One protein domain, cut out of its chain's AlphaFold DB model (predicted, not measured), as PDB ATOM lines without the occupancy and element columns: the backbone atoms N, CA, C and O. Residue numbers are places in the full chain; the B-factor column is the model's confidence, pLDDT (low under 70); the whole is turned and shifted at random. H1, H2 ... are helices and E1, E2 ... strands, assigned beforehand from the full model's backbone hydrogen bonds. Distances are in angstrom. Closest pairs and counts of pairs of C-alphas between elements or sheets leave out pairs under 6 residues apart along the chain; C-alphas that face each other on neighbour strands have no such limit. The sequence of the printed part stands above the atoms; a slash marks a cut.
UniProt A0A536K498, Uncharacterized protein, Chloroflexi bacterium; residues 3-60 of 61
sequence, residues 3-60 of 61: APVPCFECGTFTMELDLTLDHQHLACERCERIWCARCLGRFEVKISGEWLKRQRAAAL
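AT A GLANCE: This is residues 3 to 60 of the 61 residues of an uncharacterized protein of Chloroflexi bacterium (UniProt A0A536K498). A two-strand hairpin, E1 and E2, sits beside a small three-strand sheet, E3, E4 and E5, and the single helix H1 is set off from both, joined to the sheet by the tight link after E5. The printed part has 58 residues with five named strands and then one named helix along the chain; the sheets run E1 - E2 and E3 - E4 - E5, both antiparallel, and the class is mixed, helices and strands. The whole is compact, with a radius of gyration of the C-alphas of 11.3 A and spans of 27 by 22 by 21 A.

HOW THE PARTS SIT: Start at E1, residues 3 to 6, and E2, residues 14 to 18, an antiparallel hairpin with N 3 and O 17 2.8 A apart, within hydrogen-bond range. Next look at E3, residues 25 to 28: the closest C-alphas of E2 and E3 are those of Met 15 and Leu 26, 6.4 A apart. E3 and E4, residues 33 to 36, form a hairpin at 152 degrees between directions, with N 26 and O 35 at 2.8 A. E4 and E5, residues 41 to 46, form another, where C-alphas 35 and 42 face each other at 5.3 A, but no N and O across it are within hydrogen-bond range. E3 E4 E5 is a meander, each strand the antiparallel neighbour of the one before. H1, residues 49 to 58, is not on this sheet and is apart from E1, E2, E3 and E4; every O i to N i+4 pair in it is within hydrogen-bond range.

IN THESE COORDINATES: Find C-alpha 3 at (30.458, -43.057, 15.633), where E1 begins. E2 is 13.1 A long and E5, from C-alpha 41 at (23.128, -26.271, 19.689), 15.1 A. H1 runs 14.6 A to C-alpha 58 at (24.391, -40.719, -3.777).

THE WHOLE: The C-alphas of Leu 40 and Leu 60, the two farthest apart, are 31.4 A apart. The printed part has no cut and no long link. Look for pLDDT under 70 at residues 39 to 47 and 56 to 60 of this model.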
ATOM      1  N   ALA A   3      31.385 -42.591  14.612       88.50
ATOM      2  CA  ALA A   3      30.458 -43.057  15.633       88.50
ATOM      3  C   ALA A   3      29.006 -42.863  15.166       88.50
ATOM      4  O   ALA A   3      28.654 -41.769  14.718       88.50
ATOM      5  N   PRO A   4      28.144 -43.886  15.272       91.38
ATOM      6  CA  PRO A   4      26.722 -43.716  15.011       91.38
ATOM      7  C   PRO A   4      26.085 -42.884  16.130       91.38
ATOM      8  O   PRO A   4      26.303 -43.150  17.312       91.38
ATOM      9  N   VAL A   5      25.275 -41.893  15.765       88.75
ATOM     10  CA  VAL A   5      24.534 -41.050  16.711       88.75
ATOM     11  C   VAL A   5      23.068 -40.934  16.292       88.75
ATOM     12  O   VAL A   5      22.779 -40.642  15.130       88.75
ATOM     13  N   PRO A   6      22.106 -41.162  17.200       89.75
ATOM     14  CA  PRO A   6      20.699 -40.980  16.877       89.75
ATOM     15  C   PRO A   6      20.374 -39.494  16.681       89.75
ATOM     16  O   PRO A   6      20.998 -38.608  17.264       89.75
ATOM     17  N   CYS A   7      19.361 -39.213  15.866       87.56
ATOM     18  CA  CYS A   7      18.804 -37.875  15.724       87.56
ATOM     19  C   CYS A   7      18.317 -37.345  17.074       87.56
ATOM     20  O   CYS A   7      17.484 -37.977  17.722       87.56
ATOM     21  N   PHE A   8      18.774 -36.148  17.441       83.25
ATOM     22  CA  PHE A   8      18.437 -35.489  18.704       83.25
ATOM     23  C   PHE A   8      16.949 -35.138  18.855       83.25
ATOM     24  O   PHE A   8      16.498 -34.912  19.971       83.25
ATOM     25  N   GLU A   9      16.186 -35.097  17.758       86.06
ATOM     26  CA  GLU A   9      14.744 -34.825  17.799       86.06
ATOM     27  C   GLU A   9      13.916 -36.110  17.739       86.06
ATOM     28  O   GLU A   9      13.109 -36.380  18.620       86.06
ATOM     29  N   CYS A  10      14.080 -36.899  16.672       89.19
ATOM     30  CA  CYS A  10      13.188 -38.028  16.418       89.19
ATOM     31  C   CYS A  10      13.694 -39.356  16.977       89.19
ATOM     32  O   CYS A  10      12.925 -40.310  16.970       89.19
ATOM     33  N   GLY A  11      14.974 -39.470  17.351       89.06
ATOM     34  CA  GLY A  11      15.600 -40.696  17.869       89.06
ATOM     35  C   GLY A  11      15.640 -41.903  16.918       89.06
ATOM     36  O   GLY A  11      16.356 -42.860  17.177       89.06
ATOM     37  N   THR A  12      14.897 -41.875  15.809       87.81
ATOM     38  CA  THR A  12      14.687 -43.027  14.911       87.81
ATOM     39  C   THR A  12      15.616 -43.051  13.705       87.81
ATOM     40  O   THR A  12      15.735 -44.077  13.041       87.81
ATOM     41  N   PHE A  13      16.253 -41.926  13.385       86.44
ATOM     42  CA  PHE A  13      17.235 -41.836  12.313       86.44
ATOM     43  C   PHE A  13      18.638 -41.841  12.915       86.44
ATOM     44  O   PHE A  13      18.903 -41.059  13.828       86.44
ATOM     45  N   THR A  14      19.518 -42.705  12.413       88.94
ATOM     46  CA  THR A  14      20.920 -42.757  12.844       88.94
ATOM     47  C   THR A  14      21.768 -41.968  11.858       88.94
ATOM     48  O   THR A  14      21.749 -42.244  10.663       88.94
ATOM     49  N   MET A  15      22.482 -40.971  12.367       88.94
ATOM     50  CA  MET A  15      23.456 -40.161  11.640       88.94
ATOM     51  C   MET A  15      24.868 -40.651  11.985       88.94
ATOM     52  O   MET A  15      25.069 -41.338  12.986       88.94
ATOM     53  N   GLU A  16      25.854 -40.293  11.171       89.88
ATOM     54  CA  GLU A  16      27.253 -40.664  11.392       89.88
ATOM     55  C   GLU A  16      28.059 -39.439  11.833       89.88
ATOM     56  O   GLU A  16      28.109 -38.441  11.118       89.88
ATOM     57  N   LEU A  17      28.678 -39.518  13.010       87.19
ATOM     58  CA  LEU A  17      29.537 -38.487  13.579       87.19
ATOM     59  C   LEU A  17      31.009 -38.866  13.379       87.19
ATOM     60  O   LEU A  17      31.460 -39.897  13.878       87.19
ATOM     61  N   ASP A  18      31.788 -38.031  12.702       89.06
ATOM     62  CA  ASP A  18      33.235 -38.209  12.596       89.06
ATOM     63  C   ASP A  18      33.954 -37.571  13.791       89.06
ATOM     64  O   ASP A  18      34.074 -36.355  13.884       89.06
ATOM     65  N   LEU A  19      34.478 -38.387  14.702       85.44
ATOM     66  CA  LEU A  19      35.168 -37.927  15.912       85.44
ATOM     67  C   LEU A  19      36.503 -37.216  15.636       85.44
ATOM     68  O   LEU A  19      37.120 -36.702  16.562       85.44
ATOM     69  N   THR A  20      36.981 -37.212  14.388       89.38
ATOM     70  CA  THR A  20      38.191 -36.474  13.991       89.38
ATOM     71  C   THR A  20      37.890 -35.058  13.517       89.38
ATOM     72  O   THR A  20      38.806 -34.247  13.399       89.38
ATOM     73  N   LEU A  21      36.615 -34.746  13.268       84.81
ATOM     74  CA  LEU A  21      36.183 -33.421  12.857       84.81
ATOM     75  C   LEU A  21      35.744 -32.608  14.073       84.81
ATOM     76  O   LEU A  21      34.782 -32.942  14.760       84.81
ATOM     77  N   ASP A  22      36.422 -31.483  14.271       81.62
ATOM     78  CA  ASP A  22      36.101 -30.489  15.295       81.62
ATOM     79  C   ASP A  22      34.755 -29.789  15.013       81.62
ATOM     80  O   ASP A  22      34.040 -29.413  15.932       81.62
ATOM     81  N   HIS A  23      34.352 -29.664  13.740       83.94
ATOM     82  CA  HIS A  23      33.061 -29.099  13.326       83.94
ATOM     83  C   HIS A  23      32.412 -29.958  12.246       83.94
ATOM     84  O   HIS A  23      32.982 -30.152  11.177       83.94
ATOM     85  N   GLN A  24      31.181 -30.412  12.486       84.69
ATOM     86  CA  GLN A  24      30.396 -31.123  11.478       84.69
ATOM     87  C   GLN A  24      28.898 -30.879  11.626       84.69
ATOM     88  O   GLN A  24      28.385 -30.665  12.730       84.69
ATOM     89  N   HIS A  25      28.214 -30.937  10.487       86.44
ATOM     90  CA  HIS A  25      26.773 -30.789  10.383       86.44
ATOM     91  C   HIS A  25      26.131 -32.142  10.077       86.44
ATOM     92  O   HIS A  25      26.427 -32.752   9.053       86.44
ATOM     93  N   LEU A  26      25.246 -32.597  10.959       85.50
ATOM     94  CA  LEU A  26      24.515 -33.850  10.838       85.50
ATOM     95  C   LEU A  26      23.095 -33.563  10.371       85.50
ATOM     96  O   LEU A  26      22.362 -32.819  11.019       85.50
ATOM     97  N   ALA A  27      22.698 -34.146   9.250       86.56
ATOM     98  CA  ALA A  27      21.375 -33.955   8.681       86.56
ATOM     99  C   ALA A  27      20.470 -35.145   9.004       86.56
ATOM    100  O   ALA A  27      20.813 -36.295   8.737       86.56
ATOM    101  N   CYS A  28      19.281 -34.860   9.529       85.88
ATOM    102  CA  CYS A  28      18.211 -35.837   9.644       85.88
ATOM    103  C   CYS A  28      17.207 -35.611   8.513       85.88
ATOM    104  O   CYS A  28      16.441 -34.646   8.549       85.88
ATOM    105  N   GLU A  29      17.159 -36.525   7.542       84.25
ATOM    106  CA  GLU A  29      16.213 -36.428   6.421       84.25
ATOM    107  C   GLU A  29      14.752 -36.562   6.854       84.25
ATOM    108  O   GLU A  29      13.869 -35.993   6.225       84.25
ATOM    109  N   ARG A  30      14.481 -37.298   7.939       85.44
ATOM    110  CA  ARG A  30      13.113 -37.462   8.460       85.44
ATOM    111  C   ARG A  30      12.569 -36.190   9.093       85.44
ATOM    112  O   ARG A  30      11.376 -35.935   9.028       85.44
ATOM    113  N   CYS A  31      13.441 -35.435   9.753       85.06
ATOM    114  CA  CYS A  31      13.074 -34.171  10.381       85.06
ATOM    115  C   CYS A  31      13.268 -32.982   9.438       85.06
ATOM    116  O   CYS A  31      12.854 -31.886   9.794       85.06
ATOM    117  N   GLU A  32      13.945 -33.184   8.302       85.38
ATOM    118  CA  GLU A  32      14.416 -32.125   7.402       85.38
ATOM    119  C   GLU A  32      15.236 -31.046   8.141       85.38
ATOM    120  O   GLU A  32      15.139 -29.850   7.855       85.38
ATOM    121  N   ARG A  33      16.046 -31.478   9.121       81.69
ATOM    122  CA  ARG A  33      16.814 -30.611  10.037       81.69
ATOM    123  C   ARG A  33      18.296 -30.951  10.063       81.69
ATOM    124  O   ARG A  33      18.671 -32.114   9.919       81.69
ATOM    125  N   ILE A  34      19.111 -29.937  10.337       84.56
ATOM    126  CA  ILE A  34      20.566 -30.035  10.474       84.56
ATOM    127  C   ILE A  34      20.975 -29.748  11.925       84.56
ATOM    128  O   ILE A  34      20.420 -28.877  12.587       84.56
ATOM    129  N   TRP A  35      21.972 -30.472  12.421       80.06
ATOM    130  CA  TRP A  35      22.544 -30.325  13.757       80.06
ATOM    131  C   TRP A  35      24.028 -30.021  13.648       80.06
ATOM    132  O   TRP A  35      24.719 -30.661  12.865       80.06
ATOM    133  N   CYS A  36      24.545 -29.088  14.445       84.50
ATOM    134  CA  CYS A  36      25.987 -28.910  14.582       84.50
ATOM    135  C   CYS A  36      26.477 -29.687  15.803       84.50
ATOM    136  O   CYS A  36      26.090 -29.369  16.928       84.50
ATOM    137  N   ALA A  37      27.346 -30.678  15.596       76.75
ATOM    138  CA  ALA A  37      27.870 -31.489  16.696       76.75
ATOM    139  C   ALA A  37      28.840 -30.718  17.614       76.75
ATOM    140  O   ALA A  37      29.011 -31.090  18.769       76.75
ATOM    141  N   ARG A  38      29.442 -29.624  17.123       76.00
ATOM    142  CA  ARG A  38      30.370 -28.776  17.888       76.00
ATOM    143  C   ARG A  38      29.662 -27.761  18.772       76.00
ATOM    144  O   ARG A  38      30.037 -27.556  19.918       76.00
ATOM    145  N   CYS A  39      28.644 -27.097  18.230       67.38
ATOM    146  CA  CYS A  39      28.012 -25.961  18.896       67.38
ATOM    147  C   CYS A  39      27.089 -26.368  20.057       67.38
ATOM    148  O   CYS A  39      26.471 -25.487  20.646       67.38
ATOM    149  N   LEU A  40      26.945 -27.674  20.351       56.47
ATOM    150  CA  LEU A  40      25.974 -28.232  21.312       56.47
ATOM    151  C   LEU A  40      24.535 -27.709  21.104       56.47
ATOM    152  O   LEU A  40      23.696 -27.777  21.997       56.47
ATOM    153  N   GLY A  41      24.241 -27.178  19.915       52.66
ATOM    154  CA  GLY A  41      23.128 -26.271  19.689       52.66
ATOM    155  C   GLY A  41      22.539 -26.463  18.302       52.66
ATOM    156  O   GLY A  41      23.240 -26.399  17.289       52.66
ATOM    157  N   ARG A  42      21.232 -26.724  18.289       52.28
ATOM    158  CA  ARG A  42      20.353 -26.788  17.117       52.28
ATOM    159  C   ARG A  42      20.650 -25.626  16.165       52.28
ATOM    160  O   ARG A  42      20.463 -24.472  16.537       52.28
ATOM    161  N   PHE A  43      21.065 -25.928  14.937       59.66
ATOM    162  CA  PHE A  43      21.113 -24.937  13.865       59.66
ATOM    163  C   PHE A  43      19.898 -25.158  12.976       59.66
ATOM    164  O   PHE A  43      19.833 -26.111  12.203       59.66
ATOM    165  N   GLU A  44      18.881 -24.322  13.140       56.12
ATOM    166  CA  GLU A  44      17.601 -24.523  12.473       56.12
ATOM    167  C   GLU A  44      17.644 -23.995  11.036       56.12
ATOM    168  O   GLU A  44      17.139 -22.925  10.714       56.12
ATOM    169  N   VAL A  45      18.281 -24.763  10.156       62.88
ATOM    170  CA  VAL A  45      18.191 -24.564   8.710       62.88
ATOM    171  C   VAL A  45      17.348 -25.687   8.137       62.88
ATOM    172  O   VAL A  45      17.661 -26.865   8.321       62.88
ATOM    173  N   LYS A  46      16.263 -25.319   7.446       61.94
ATOM    174  CA  LYS A  46      15.492 -26.270   6.640       61.94
ATOM    175  C   LYS A  46      16.415 -26.866   5.588       61.94
ATOM    176  O   LYS A  46      17.004 -26.131   4.794       61.94
ATOM    177  N   ILE A  47      16.509 -28.190   5.564       68.06
ATOM    178  CA  ILE A  47      17.182 -28.881   4.468       68.06
ATOM    179  C   ILE A  47      16.402 -28.580   3.183       68.06
ATOM    180  O   ILE A  47      15.185 -28.747   3.135       68.06
ATOM    181  N   SER A  48      17.084 -28.110   2.135       73.44
ATOM    182  CA  SER A  48      16.418 -27.883   0.854       73.44
ATOM    183  C   SER A  48      16.017 -29.220   0.220       73.44
ATOM    184  O   SER A  48      16.754 -30.208   0.279       73.44
ATOM    185  N   GLY A  49      14.858 -29.257  -0.441       71.75
ATOM    186  CA  GLY A  49      14.390 -30.474  -1.114       71.75
ATOM    187  C   GLY A  49      15.344 -30.976  -2.206       71.75
ATOM    188  O   GLY A  49      15.400 -32.171  -2.485       71.75
ATOM    189  N   GLU A  50      16.131 -30.083  -2.811       76.94
ATOM    190  CA  GLU A  50      17.150 -30.452  -3.794       76.94
ATOM    191  C   GLU A  50      18.334 -31.190  -3.151       76.94
ATOM    192  O   GLU A  50      18.820 -32.177  -3.703       76.94
ATOM    193  N   TRP A  51      18.757 -30.766  -1.956       73.50
ATOM    194  CA  TRP A  51      19.811 -31.440  -1.201       73.50
ATOM    195  C   TRP A  51      19.400 -32.868  -0.815       73.50
ATOM    196  O   TRP A  51      20.179 -33.800  -1.022       73.50
ATOM    197  N   LEU A  52      18.151 -33.063  -0.364       72.75
ATOM    198  CA  LEU A  52      17.607 -34.395  -0.049       72.75
ATOM    199  C   LEU A  52      17.644 -35.331  -1.259       72.75
ATOM    200  O   LEU A  52      18.036 -36.489  -1.146       72.75
ATOM    201  N   LYS A  53      17.264 -34.829  -2.440       75.62
ATOM    202  CA  LYS A  53      17.310 -35.622  -3.677       75.62
ATOM    203  C   LYS A  53      18.736 -36.052  -4.022       75.62
ATOM    204  O   LYS A  53      18.940 -37.204  -4.395       75.62
ATOM    205  N   ARG A  54      19.715 -35.150  -3.880       72.25
ATOM    206  CA  ARG A  54      21.130 -35.443  -4.166       72.25
ATOM    207  C   ARG A  54      21.712 -36.474  -3.196       72.25
ATOM    208  O   ARG A  54      22.395 -37.382  -3.652       72.25
ATOM    209  N   GLN A  55      21.404 -36.384  -1.899       70.88
ATOM    210  CA  GLN A  55      21.851 -37.379  -0.913       70.88
ATOM    211  C   GLN A  55      21.264 -38.768  -1.169       70.88
ATOM    212  O   GLN A  55      22.003 -39.747  -1.233       70.88
ATOM    213  N   ARG A  56      19.955 -38.859  -1.427       61.69
ATOM    214  CA  ARG A  56      19.312 -40.142  -1.757       61.69
ATOM    215  C   ARG A  56      19.884 -40.789  -3.015       61.69
ATOM    216  O   ARG A  56      20.034 -42.003  -3.048       61.69
ATOM    217  N   ALA A  57      20.210 -39.996  -4.034       58.00
ATOM    218  CA  ALA A  57      20.838 -40.500  -5.254       58.00
ATOM    219  C   ALA A  57      22.284 -40.976  -5.023       58.00
ATOM    220  O   ALA A  57      22.702 -41.958  -5.627       58.00
ATOM    221  N   ALA A  58      23.035 -40.311  -4.139       55.62
ATOM    222  CA  ALA A  58      24.391 -40.719  -3.777       55.62
ATOM    223  C   ALA A  58      24.427 -42.034  -2.977       55.62
ATOM    224  O   ALA A  58      25.393 -42.772  -3.094       55.62
ATOM    225  N   ALA A  59      23.376 -42.350  -2.213       52.50
ATOM    226  CA  ALA A  59      23.261 -43.602  -1.459       52.50
ATOM    227  C   ALA A  59      22.846 -44.829  -2.308       52.50
ATOM    228  O   ALA A  59      22.788 -45.939  -1.782       52.50
ATOM    229  N   LEU A  60      22.505 -44.633  -3.589       50.53
ATOM    230  CA  LEU A  60      22.062 -45.682  -4.521       50.53
ATOM    231  C   LEU A  60      23.137 -46.089  -5.553       50.53
ATOM    232  O   LEU A  60      22.854 -46.940  -6.395       50.53
TER     233      LEU A  60